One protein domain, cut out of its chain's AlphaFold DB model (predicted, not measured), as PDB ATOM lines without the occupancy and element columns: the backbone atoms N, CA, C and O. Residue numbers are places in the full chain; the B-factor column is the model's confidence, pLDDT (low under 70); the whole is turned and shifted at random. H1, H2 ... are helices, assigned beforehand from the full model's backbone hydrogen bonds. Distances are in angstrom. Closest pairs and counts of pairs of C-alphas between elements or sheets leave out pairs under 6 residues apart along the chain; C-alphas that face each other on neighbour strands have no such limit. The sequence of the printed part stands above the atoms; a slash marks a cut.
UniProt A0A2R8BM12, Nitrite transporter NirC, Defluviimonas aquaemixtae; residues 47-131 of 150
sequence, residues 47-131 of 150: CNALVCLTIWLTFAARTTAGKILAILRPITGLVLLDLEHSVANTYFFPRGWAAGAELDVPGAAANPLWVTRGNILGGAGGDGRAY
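What this domain is: This is residues 47 to 131 of the 150 residues of the protein "Nitrite transporter NirC" of Defluviimonas aquaemixtae (UniProt A0A2R8BM12). The long helix H4 forms one side of a loose frame: H1 and H3 pack on it near their first residues and splay away, and H2 folds back along H1. This all-helix domain of 85 printed residues has four named helices, H1 to H4 in order. It is loose, with a radius of gyration of the C-alphas of 15.3 A and spans of 46, 28 and 17 A.

How they stand to each other: H4, residues 105 to 131, and H3, residues 86 to 98, form a hairpin at a shallow tilt of 19 degrees; their closest C-alphas, Thr 116 and Ser 86, are 5.4 A apart. H4 touches H1, residues 47 to 60, through residues 47 to 53 alone, at a steep tilt of 40 degrees, closest at C-alphas 122 and 49, 4.7 A. H1 and H2, residues 64 to 80, form a hairpin at 12 degrees, closest at C-alphas 58 and 67, 4.7 A. Every O i to N i+4 pair is within hydrogen-bond range in H1, 11 of 13 in H2, 7 of 9 in H3, 19 of 23 in H4.

Where its parts are: H4 runs 38.9 A, from C-alpha 105 at (12.311, -109.677, 84.214) to C-alpha 131 at (44.957, -92.856, 96.992).

The domain as a whole: The printed part has no cut and no long link; pLDDT is under 70 at residues 106 to 108.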
ATOM      1  N   CYS A  47      35.520-106.775  91.214       94.62
ATOM      2  CA  CYS A  47      35.628-106.444  89.796       94.62
ATOM      3  C   CYS A  47      36.177-105.030  89.603       94.62
ATOM      4  O   CYS A  47      37.191-104.836  88.936       94.62
ATOM      5  N   ASN A  48      35.518-104.027  90.191       94.06
ATOM      6  CA  ASN A  48      35.894-102.648  89.906       94.06
ATOM      7  C   ASN A  48      37.187-102.227  90.612       94.06
ATOM      8  O   ASN A  48      37.902-101.393  90.073       94.06
ATOM      9  N   ALA A  49      37.540-102.844  91.744       91.75
ATOM     10  CA  ALA A  49      38.864-102.663  92.341       91.75
ATOM     11  C   ALA A  49      39.986-103.128  91.385       91.75
ATOM     12  O   ALA A  49      40.965-102.420  91.165       91.75
ATOM     13  N   LEU A  50      39.823-104.287  90.730       92.06
ATOM     14  CA  LEU A  50      40.789-104.768  89.732       92.06
ATOM     15  C   LEU A  50      40.823-103.891  88.474       92.06
ATOM     16  O   LEU A  50      41.904-103.616  87.948       92.06
ATOM     17  N   VAL A  51      39.667-103.427  87.992       93.50
ATOM     18  CA  VAL A  51      39.595-102.493  86.856       93.50
ATOM     19  C   VAL A  51      40.314-101.188  87.192       93.50
ATOM     20  O   VAL A  51      41.155-100.735  86.420       93.50
ATOM     21  N   CYS A  52      40.054-100.600  88.357       92.50
ATOM     22  CA  CYS A  52      40.732 -99.386  88.788       92.50
ATOM     23  C   CYS A  52      42.243 -99.611  88.938       92.50
ATOM     24  O   CYS A  52      43.013 -98.836  88.369       92.50
ATOM     25  N   LEU A  53      42.685-100.703  89.570       90.12
ATOM     26  CA  LEU A  53      44.106-101.074  89.626       90.12
ATOM     27  C   LEU A  53      44.731-101.185  88.227       90.12
ATOM     28  O   LEU A  53      45.851-100.731  88.006       90.12
ATOM     29  N   THR A  54      43.995-101.729  87.258       93.88
ATOM     30  CA  THR A  54      44.437-101.799  85.858       93.88
ATOM     31  C   THR A  54      44.710-100.410  85.293       93.88
ATOM     32  O   THR A  54      45.766-100.178  84.706       93.88
ATOM     33  N   ILE A  55      43.802 -99.457  85.520       92.81
ATOM     34  CA  ILE A  55      43.987 -98.064  85.095       92.81
ATOM     35  C   ILE A  55      45.240 -97.458  85.747       92.81
ATOM     36  O   ILE A  55      46.064 -96.864  85.050       92.81
ATOM     37  N   TRP A  56      45.461 -97.691  87.042       90.81
ATOM     38  CA  TRP A  56      46.686 -97.270  87.734       90.81
ATOM     39  C   TRP A  56      47.958 -97.832  87.086       90.81
ATOM     40  O   TRP A  56      48.899 -97.083  86.812       90.81
ATOM     41  N   LEU A  57      47.977 -99.129  86.772       91.81
ATOM     42  CA  LEU A  57      49.109 -99.772  86.100       91.81
ATOM     43  C   LEU A  57      49.357 -99.176  84.705       91.81
ATOM     44  O   LEU A  57      50.510 -98.981  84.315       91.81
ATOM     45  N   THR A  58      48.300 -98.818  83.968       94.62
ATOM     46  CA  THR A  58      48.456 -98.155  82.663       94.62
ATOM     47  C   THR A  58      49.034 -96.745  82.772       94.62
ATOM     48  O   THR A  58      49.777 -96.333  81.881       94.62
ATOM     49  N   PHE A  59      48.754 -96.013  83.856       92.94
ATOM     50  CA  PHE A  59      49.387 -94.718  84.116       92.94
ATOM     51  C   PHE A  59      50.847 -94.853  84.559       92.94
ATOM     52  O   PHE A  59      51.666 -94.003  84.211       92.94
ATOM     53  N   ALA A  60      51.195 -95.927  85.269       92.00
ATOM     54  CA  ALA A  60      52.576 -96.213  85.651       92.00
ATOM     55  C   ALA A  60      53.451 -96.647  84.455       92.00
ATOM     56  O   ALA A  60      54.655 -96.377  84.425       92.00
ATOM     57  N   ALA A  61      52.863 -97.303  83.450       95.19
ATOM     58  CA  ALA A  61      53.579 -97.785  82.273       95.19
ATOM     59  C   ALA A  61      54.038 -96.646  81.338       95.19
ATOM     60  O   ALA A  61      53.264 -95.778  80.930       95.19
ATOM     61  N   ARG A  62      55.315 -96.691  80.929       96.06
ATOM     62  CA  ARG A  62      55.947 -95.677  80.058       96.06
ATOM     63  C   ARG A  62      55.890 -95.995  78.562       96.06
ATOM     64  O   ARG A  62      56.190 -95.127  77.753       96.06
ATOM     65  N   THR A  63      55.499 -97.211  78.191       96.94
ATOM     66  CA  THR A  63      55.420 -97.662  76.793       96.94
ATOM     67  C   THR A  63      54.026 -98.179  76.465       96.94
ATOM     68  O   THR A  63      53.315 -98.680  77.338       96.94
ATOM     69  N   THR A  64      53.636 -98.103  75.192       95.06
ATOM     70  CA  THR A  64      52.358 -98.652  74.713       95.06
ATOM     71  C   THR A  64      52.260-100.154  74.979       95.06
ATOM     72  O   THR A  64      51.246-100.615  75.498       95.06
ATOM     73  N   ALA A  65      53.335-100.908  74.726       95.62
ATOM     74  CA  ALA A  65      53.388-102.337  75.034       95.62
ATOM     75  C   ALA A  65      53.184-102.615  76.535       95.62
ATOM     76  O   ALA A  65      52.413-103.501  76.899       95.62
ATOM     77  N   GLY A  66      53.802-101.816  77.415       93.88
ATOM     78  CA  GLY A  66      53.608-101.927  78.862       93.88
ATOM     79  C   GLY A  66      52.161-101.673  79.290       93.88
ATOM     80  O   GLY A  66      51.647-102.392  80.142       93.88
ATOM     81  N   LYS A  67      51.473-100.715  78.657       94.50
ATOM     82  CA  LYS A  67      50.044-100.453  78.901       94.50
ATOM     83  C   LYS A  67      49.162-101.623  78.465       94.50
ATOM     84  O   LYS A  67      48.267-102.007  79.207       94.50
ATOM     85  N   ILE A  68      49.438-102.223  77.306       94.75
ATOM     86  CA  ILE A  68      48.700-103.402  76.821       94.75
ATOM     87  C   ILE A  68      48.859-104.573  77.802       94.75
ATOM     88  O   ILE A  68      47.870-105.180  78.208       94.75
ATOM     89  N   LEU A  69      50.088-104.858  78.243       93.81
ATOM     90  CA  LEU A  69      50.352-105.937  79.203       93.81
ATOM     91  C   LEU A  69      49.753-105.660  80.589       93.81
ATOM     92  O   LEU A  69      49.286-106.593  81.245       93.81
ATOM     93  N   ALA A  70      49.732-104.394  81.013       94.31
ATOM     94  CA  ALA A  70      49.072-103.962  82.241       94.31
ATOM     95  C   ALA A  70      47.558-104.218  82.212       94.31
ATOM     96  O   ALA A  70      46.987-104.505  83.257       94.31
ATOM     97  N   ILE A  71      46.929-104.159  81.033       95.25
ATOM     98  CA  ILE A  71      45.499-104.431  80.835       95.25
ATOM     99  C   ILE A  71      45.204-105.931  80.751       95.25
ATOM    100  O   ILE A  71      44.220-106.402  81.321       95.25
ATOM    101  N   LEU A  72      46.054-106.690  80.057       93.62
ATOM    102  CA  LEU A  72      45.764-108.080  79.704       93.62
ATOM    103  C   LEU A  72      45.535-108.969  80.936       93.62
ATOM    104  O   LEU A  72      44.520-109.650  81.027       93.62
ATOM    105  N   ARG A  73      46.463-108.958  81.903       87.88
ATOM    106  CA  ARG A  73      46.397-109.878  83.055       87.88
ATOM    107  C   ARG A  73      45.192-109.610  83.965       87.88
ATOM    108  O   ARG A  73      44.517-110.579  84.310       87.88
ATOM    109  N   PRO A  74      44.888-108.356  84.346       89.62
ATOM    110  CA  PRO A  74      43.712-108.081  85.160       89.62
ATOM    111  C   PRO A  74      42.396-108.416  84.458       89.62
ATOM    112  O   PRO A  74      41.537-109.028  85.084       89.62
ATOM    113  N   ILE A  75      42.243-108.085  83.167       91.19
ATOM    114  CA  ILE A  75      41.008-108.400  82.430       91.19
ATOM    115  C   ILE A  75      40.813-109.912  82.313       91.19
ATOM    116  O   ILE A  75      39.715-110.402  82.564       91.19
ATOM    117  N   THR A  76      41.870-110.675  82.021       91.31
ATOM    118  CA  THR A  76      41.782-112.141  82.043       91.31
ATOM    119  C   THR A  76      41.379-112.651  83.428       91.31
ATOM    120  O   THR A  76      40.533-113.534  83.533       91.31
ATOM    121  N   GLY A  77      41.917-112.061  84.501       91.31
ATOM    122  CA  GLY A  77      41.520-112.377  85.875       91.31
ATOM    123  C   GLY A  77      40.038-112.113  86.162       91.31
ATOM    124  O   GLY A  77      39.403-112.944  86.804       91.31
ATOM    125  N   LEU A  78      39.468-111.014  85.648       90.38
ATOM    126  CA  LEU A  78      38.035-110.703  85.783       90.38
ATOM    127  C   LEU A  78      37.156-111.814  85.204       90.38
ATOM    128  O   LEU A  78      36.177-112.202  85.833       90.38
ATOM    129  N   VAL A  79      37.519-112.324  84.027       89.25
ATOM    130  CA  VAL A  79      36.754-113.371  83.338       89.25
ATOM    131  C   VAL A  79      36.947-114.729  84.016       89.25
ATOM    132  O   VAL A  79      35.974-115.436  84.250       89.25
ATOM    133  N   LEU A  80      38.182-115.089  84.384       91.12
ATOM    134  CA  LEU A  80      38.485-116.385  85.009       91.12
ATOM    135  C   LEU A  80      37.886-116.543  86.409       91.12
ATOM    136  O   LEU A  80      37.536-117.651  86.806       91.12
ATOM    137  N   LEU A  81      37.799-115.448  87.165       90.19
ATOM    138  CA  LEU A  81      37.187-115.431  88.494       90.19
ATOM    139  C   LEU A  81      35.675-115.196  88.444       90.19
ATOM    140  O   LEU A  81      35.047-115.133  89.501       90.19
ATOM    141  N   ASP A  82      35.115-115.050  87.240       89.81
ATOM    142  CA  ASP A  82      33.707-114.760  87.005       89.81
ATOM    143  C   ASP A  82      33.270-113.525  87.819       89.81
ATOM    144  O   ASP A  82      32.444-113.587  88.720       89.81
ATOM    145  N   LEU A  83      33.897-112.369  87.610       92.12
ATOM    146  CA  LEU A  83      33.566-111.148  88.352       92.12
ATOM    147  C   LEU A  83      32.502-110.314  87.625       92.12
ATOM    148  O   LEU A  83      32.447-110.249  86.401       92.12
ATOM    149  N   GLU A  84      31.644-109.656  88.405       93.19
ATOM    150  CA  GLU A  84      30.462-108.949  87.901       93.19
ATOM    151  C   GLU A  84      30.792-107.502  87.504       93.19
ATOM    152  O   GLU A  84      31.024-106.633  88.354       93.19
ATOM    153  N   HIS A  85      30.778-107.211  86.202       92.19
ATOM    154  CA  HIS A  85      30.980-105.858  85.689       92.19
ATOM    155  C   HIS A  85      29.669-105.283  85.146       92.19
ATOM    156  O   HIS A  85      29.137-105.753  84.144       92.19
ATOM    157  N   SER A  86      29.197-104.188  85.747       90.50
ATOM    158  CA  SER A  86      27.971-103.480  85.335       90.50
ATOM    159  C   SER A  86      27.915-103.184  83.832       90.50
ATOM    160  O   SER A  86      26.903-103.455  83.194       90.50
ATOM    161  N   VAL A  87      29.009-102.694  83.239       87.31
ATOM    162  CA  VAL A  87      29.087-102.396  81.801       87.31
ATOM    163  C   VAL A  87      29.055-103.672  80.953       87.31
ATOM    164  O   VAL A  87      28.338-103.704  79.955       87.31
ATOM    165  N   ALA A  88      29.748-104.742  81.352       87.62
ATOM    166  CA  ALA A  88      29.680-106.016  80.629       87.62
ATOM    167  C   ALA A  88      28.267-106.623  80.685       87.62
ATOM    168  O   ALA A  88      27.762-107.137  79.691       87.62
ATOM    169  N   ASN A  89      27.572-106.476  81.810       89.12
ATOM    170  CA  ASN A  89      26.197-106.950  81.950       89.12
ATOM    171  C   ASN A  89      25.222-106.214  81.025       89.12
ATOM    172  O   ASN A  89      24.289-106.834  80.520       89.12
ATOM    173  N   THR A  90      25.463-104.935  80.709       85.50
ATOM    174  CA  THR A  90      24.653-104.229  79.694       85.50
ATOM    175  C   THR A  90      24.798-104.805  78.284       85.50
ATOM    176  O   THR A  90      23.967-104.515  77.432       85.50
ATOM    177  N   TYR A  91      25.810-105.644  78.044       85.81
ATOM    178  CA  TYR A  91      25.961-106.429  76.822       85.81
ATOM    179  C   TYR A  91      25.325-107.824  76.947       85.81
ATOM    180  O   TYR A  91      24.531-108.225  76.094       85.81
ATOM    181  N   PHE A  92      25.640-108.562  78.020       86.38
ATOM    182  CA  PHE A  92      25.211-109.958  78.175       86.38
ATOM    183  C   PHE A  92      23.705-110.123  78.385       86.38
ATOM    184  O   PHE A  92      23.131-111.037  77.802       86.38
ATOM    185  N   PHE A  93      23.048-109.246  79.152       86.88
ATOM    186  CA  PHE A  93      21.602-109.355  79.389       86.88
ATOM    187  C   PHE A  93      20.785-109.192  78.093       86.88
ATOM    188  O   PHE A  93      20.030-110.108  77.762       86.88
ATOM    189  N   PRO A  94      20.955-108.113  77.295       84.19
ATOM    190  CA  PRO A  94      20.259-107.986  76.014       84.19
ATOM    191  C   PRO A  94      20.583-109.117  75.036       84.19
ATOM    192  O   PRO A  94      19.685-109.627  74.367       84.19
ATOM    193  N   ARG A  95      21.853-109.546  74.961       83.94
ATOM    194  CA  ARG A  95      22.239-110.637  74.056       83.94
ATOM    195  C   ARG A  95      21.653-111.979  74.489       83.94
ATOM    196  O   ARG A  95      21.234-112.733  73.615       83.94
ATOM    197  N   GLY A  96      21.619-112.259  75.791       84.88
ATOM    198  CA  GLY A  96      21.010-113.455  76.365       84.88
ATOM    199  C   GLY A  96      19.518-113.525  76.056       84.88
ATOM    200  O   GLY A  96      19.058-114.548  75.555       84.88
ATOM    201  N   TRP A  97      18.786-112.418  76.220       84.19
ATOM    202  CA  TRP A  97      17.385-112.329  75.786       84.19
ATOM    203  C   TRP A  97      17.223-112.583  74.287       84.19
ATOM    204  O   TRP A  97      16.402-113.404  73.890       84.19
ATOM    205  N   ALA A  98      18.045-111.940  73.453       83.19
ATOM    206  CA  ALA A  98      18.024-112.158  72.006       83.19
ATOM    207  C   ALA A  98      18.425-113.590  71.597       83.19
ATOM    208  O   ALA A  98      18.158-114.005  70.475       83.19
ATOM    209  N   ALA A  99      19.097-114.341  72.475       83.31
ATOM    210  CA  ALA A  99      19.451-115.746  72.282       83.31
ATOM    211  C   ALA A  99      18.414-116.722  72.877       83.31
ATOM    212  O   ALA A  99      18.629-117.929  72.814       83.31
ATOM    213  N   GLY A 100      17.306-116.220  73.439       82.25
ATOM    214  CA  GLY A 100      16.222-117.039  73.987       82.25
ATOM    215  C   GLY A 100      16.375-117.417  75.462       82.25
ATOM    216  O   GLY A 100      15.757-118.380  75.901       82.25
ATOM    217  N   ALA A 101      17.188-116.698  76.243       83.31
ATOM    218  CA  ALA A 101      17.256-116.920  77.685       83.31
ATOM    219  C   ALA A 101      15.918-116.562  78.360       83.31
ATOM    220  O   ALA A 101      15.456-115.421  78.278       83.31
ATOM    221  N   GLU A 102      15.327-117.521  79.074       80.25
ATOM    222  CA  GLU A 102      14.153-117.297  79.924       80.25
ATOM    223  C   GLU A 102      14.584-116.630  81.236       80.25
ATOM    224  O   GLU A 102      14.814-117.274  82.258       80.25
ATOM    225  N   LEU A 103      14.765-115.310  81.183       78.25
ATOM    226  CA  LEU A 103      15.120-114.499  82.343       78.25
ATOM    227  C   LEU A 103      13.860-113.895  82.955       78.25
ATOM    228  O   LEU A 103      13.125-113.167  82.284       78.25
ATOM    229  N   ASP A 104      13.648-114.143  84.247       78.31
ATOM    230  CA  ASP A 104      12.634-113.435  85.023       78.31
ATOM    231  C   ASP A 104      12.956-111.931  85.029       78.31
ATOM    232  O   ASP A 104      14.012-111.510  85.506       78.31
ATOM    233  N   VAL A 105      12.071-111.114  84.451       70.94
ATOM    234  CA  VAL A 105      12.311-109.677  84.214       70.94
ATOM    235  C   VAL A 105      12.622-108.913  85.519       70.94
ATOM    236  O   VAL A 105      13.569-108.119  85.522       70.94
ATOM    237  N   PRO A 106      11.927-109.158  86.649       67.88
ATOM    238  CA  PRO A 106      12.284-108.585  87.948       67.88
ATOM    239  C   PRO A 106      13.659-109.030  88.470       67.88
ATOM    240  O   PRO A 106      14.444-108.184  88.910       67.88
ATOM    241  N   GLY A 107      13.990-110.324  88.399       65.94
ATOM    242  CA  GLY A 107      15.304-110.847  88.807       65.94
ATOM    243  C   GLY A 107      16.457-110.287  87.963       65.94
ATOM    244  O   GLY A 107      17.482-109.847  88.494       65.94
ATOM    245  N   ALA A 108      16.246-110.187  86.651       68.12
ATOM    246  CA  ALA A 108      17.189-109.605  85.702       68.12
ATOM    247  C   ALA A 108      17.380-108.089  85.889       68.12
ATOM    248  O   ALA A 108      18.450-107.575  85.577       68.12
ATOM    249  N   ALA A 109      16.392-107.371  86.434       70.62
ATOM    250  CA  ALA A 109      16.511-105.952  86.778       70.62
ATOM    251  C   ALA A 109      17.182-105.720  88.146       70.62
ATOM    252  O   ALA A 109      17.867-104.712  88.345       70.62
ATOM    253  N   ALA A 110      17.035-106.658  89.086       75.88
ATOM    254  CA  ALA A 110      17.649-106.568  90.408       75.88
ATOM    255  C   ALA A 110      19.178-106.745  90.365       75.88
ATOM    256  O   ALA A 110      19.893-106.035  91.080       75.88
ATOM    257  N   ASN A 111      19.698-107.639  89.514       83.00
ATOM    258  CA  ASN A 111      21.141-107.898  89.431       83.00
ATOM    259  C   ASN A 111      21.968-106.653  89.014       83.00
ATOM    260  O   ASN A 111      22.871-106.266  89.763       83.00
ATOM    261  N   PRO A 112      21.648-105.928  87.919       83.00
ATOM    262  CA  PRO A 112      22.360-104.710  87.525       83.00
ATOM    263  C   PRO A 112      22.413-103.636  88.616       83.00
ATOM    264  O   PRO A 112      23.418-102.931  88.729       83.00
ATOM    265  N   LEU A 113      21.371-103.519  89.447       87.06
ATOM    266  CA  LEU A 113      21.338-102.558  90.552       87.06
ATOM    267  C   LEU A 113      22.391-102.889  91.616       87.06
ATOM    268  O   LEU A 113      23.167-102.015  92.017       87.06
ATOM    269  N   TRP A 114      22.450-104.145  92.060       89.19
ATOM    270  CA  TRP A 114      23.425-104.587  93.061       89.19
ATOM    271  C   TRP A 114      24.852-104.576  92.522       89.19
ATOM    272  O   TRP A 114      25.761-104.108  93.212       89.19
ATOM    273  N   VAL A 115      25.041-104.996  91.272       91.69
ATOM    274  CA  VAL A 115      26.343-104.976  90.597       91.69
ATOM    275  C   VAL A 115      26.849-103.543  90.416       91.69
ATOM    276  O   VAL A 115      28.011-103.259  90.694       91.69
ATOM    277  N   THR A 116      25.985-102.598  90.043       91.62
ATOM    278  CA  THR A 116      26.379-101.186  89.915       91.62
ATOM    279  C   THR A 116      26.805-100.602  91.261       91.62
ATOM    280  O   THR A 116      27.856 -99.967  91.351       91.62
ATOM    281  N   ARG A 117      26.050-100.869  92.335       91.75
ATOM    282  CA  ARG A 117      26.421-100.445  93.698       91.75
ATOM    283  C   ARG A 117      27.754-101.050  94.140       91.75
ATOM    284  O   ARG A 117      28.584-100.338  94.702       91.75
ATOM    285  N   GLY A 118      27.967-102.336  93.861       91.81
ATOM    286  CA  GLY A 118      29.222-103.025  94.148       91.81
ATOM    287  C   GLY A 118      30.392-102.406  93.389       91.81
ATOM    288  O   GLY A 118      31.386-102.039  94.009       91.81
ATOM    289  N   ASN A 119      30.258-102.188  92.076       93.94
ATOM    290  CA  ASN A 119      31.298-101.538  91.276       93.94
ATOM    291  C   ASN A 119      31.631-100.133  91.815       93.94
ATOM    292  O   ASN A 119      32.808 -99.816  91.991       93.94
ATOM    293  N   ILE A 120      30.629 -99.309  92.144       92.12
ATOM    294  CA  ILE A 120      30.861 -97.981  92.740       92.12
ATOM    295  C   ILE A 120      31.677 -98.106  94.033       92.12
ATOM    296  O   ILE A 120      32.675 -97.402  94.193       92.12
ATOM    297  N   LEU A 121      31.301 -99.026  94.931       92.06
ATOM    298  CA  LEU A 121      32.029 -99.239  96.182       92.06
ATOM    299  C   LEU A 121      33.465 -99.728  95.941       92.06
ATOM    300  O   LEU A 121      34.378 -99.254  96.612       92.06
ATOM    301  N   GLY A 122      33.670-100.644  94.993       87.50
ATOM    302  CA  GLY A 122      34.988-101.178  94.647       87.50
ATOM    303  C   GLY A 122      35.970-100.088  94.223       87.50
ATOM    304  O   GLY A 122      37.039 -99.960  94.811       87.50
ATOM    305  N   GLY A 123      35.565 -99.246  93.268       85.25
ATOM    306  CA  GLY A 123      36.432 -98.192  92.731       85.25
ATOM    307  C   GLY A 123      36.547 -96.970  93.648       85.25
ATOM    308  O   GLY A 123      37.642 -96.568  94.038       85.25
ATOM    309  N   ALA A 124      35.415 -96.374  94.036       81.12
ATOM    310  CA  ALA A 124      35.425 -95.157  94.853       81.12
ATOM    311  C   ALA A 124      35.824 -95.441  96.309       81.12
ATOM    312  O   ALA A 124      36.491 -94.632  96.955       81.12
ATOM    313  N   GLY A 125      35.406 -96.593  96.838       74.50
ATOM    314  CA  GLY A 125      35.666 -96.988  98.214       74.50
ATOM    315  C   GLY A 125      37.041 -97.614  98.420       74.50
ATOM    316  O   GLY A 125      37.671 -97.285  99.421       74.50
ATOM    317  N   GLY A 126      37.503 -98.490  97.527       75.88
ATOM    318  CA  GLY A 126      38.812 -99.139  97.632       75.88
ATOM    319  C   GLY A 126      39.943 -98.200  97.221       75.88
ATOM    320  O   GLY A 126      40.628 -97.616  98.065       75.88
ATOM    321  N   ASP A 127      40.098 -98.009  95.913       76.19
ATOM    322  CA  ASP A 127      41.244 -97.296  95.344       76.19
ATOM    323  C   ASP A 127      41.210 -95.791  95.626       76.19
ATOM    324  O   ASP A 127      42.244 -95.185  95.906       76.19
ATOM    325  N   GLY A 128      40.018 -95.183  95.650       78.12
ATOM    326  CA  GLY A 128      39.859 -93.773  96.021       78.12
ATOM    327  C   GLY A 128      40.338 -93.464  97.449       78.12
ATOM    328  O   GLY A 128      41.000 -92.448  97.682       78.12
ATOM    329  N   ARG A 129      40.068 -94.357  98.415       73.06
ATOM    330  CA  ARG A 129      40.580 -94.212  99.791       73.06
ATOM    331  C   ARG A 129      42.063 -94.540  99.893       73.06
ATOM    332  O   ARG A 129      42.767 -93.825 100.606       73.06
ATOM    333  N   ALA A 130      42.538 -95.560  99.181       79.31
ATOM    334  CA  ALA A 130      43.960 -95.893  99.135       79.31
ATOM    335  C   ALA A 130      44.789 -94.714  98.598       79.31
ATOM    336  O   ALA A 130      45.787 -94.334  99.211       79.31
ATOM    337  N   TYR A 131      44.322 -94.057  97.530       83.06
ATOM    338  CA  TYR A 131      44.957 -92.856  96.992       83.06
ATOM    339  C   TYR A 131      44.996 -91.712  98.007       83.06
ATOM    340  O   TYR A 131      46.045 -91.107  98.230       83.06
TER     341      TYR A 131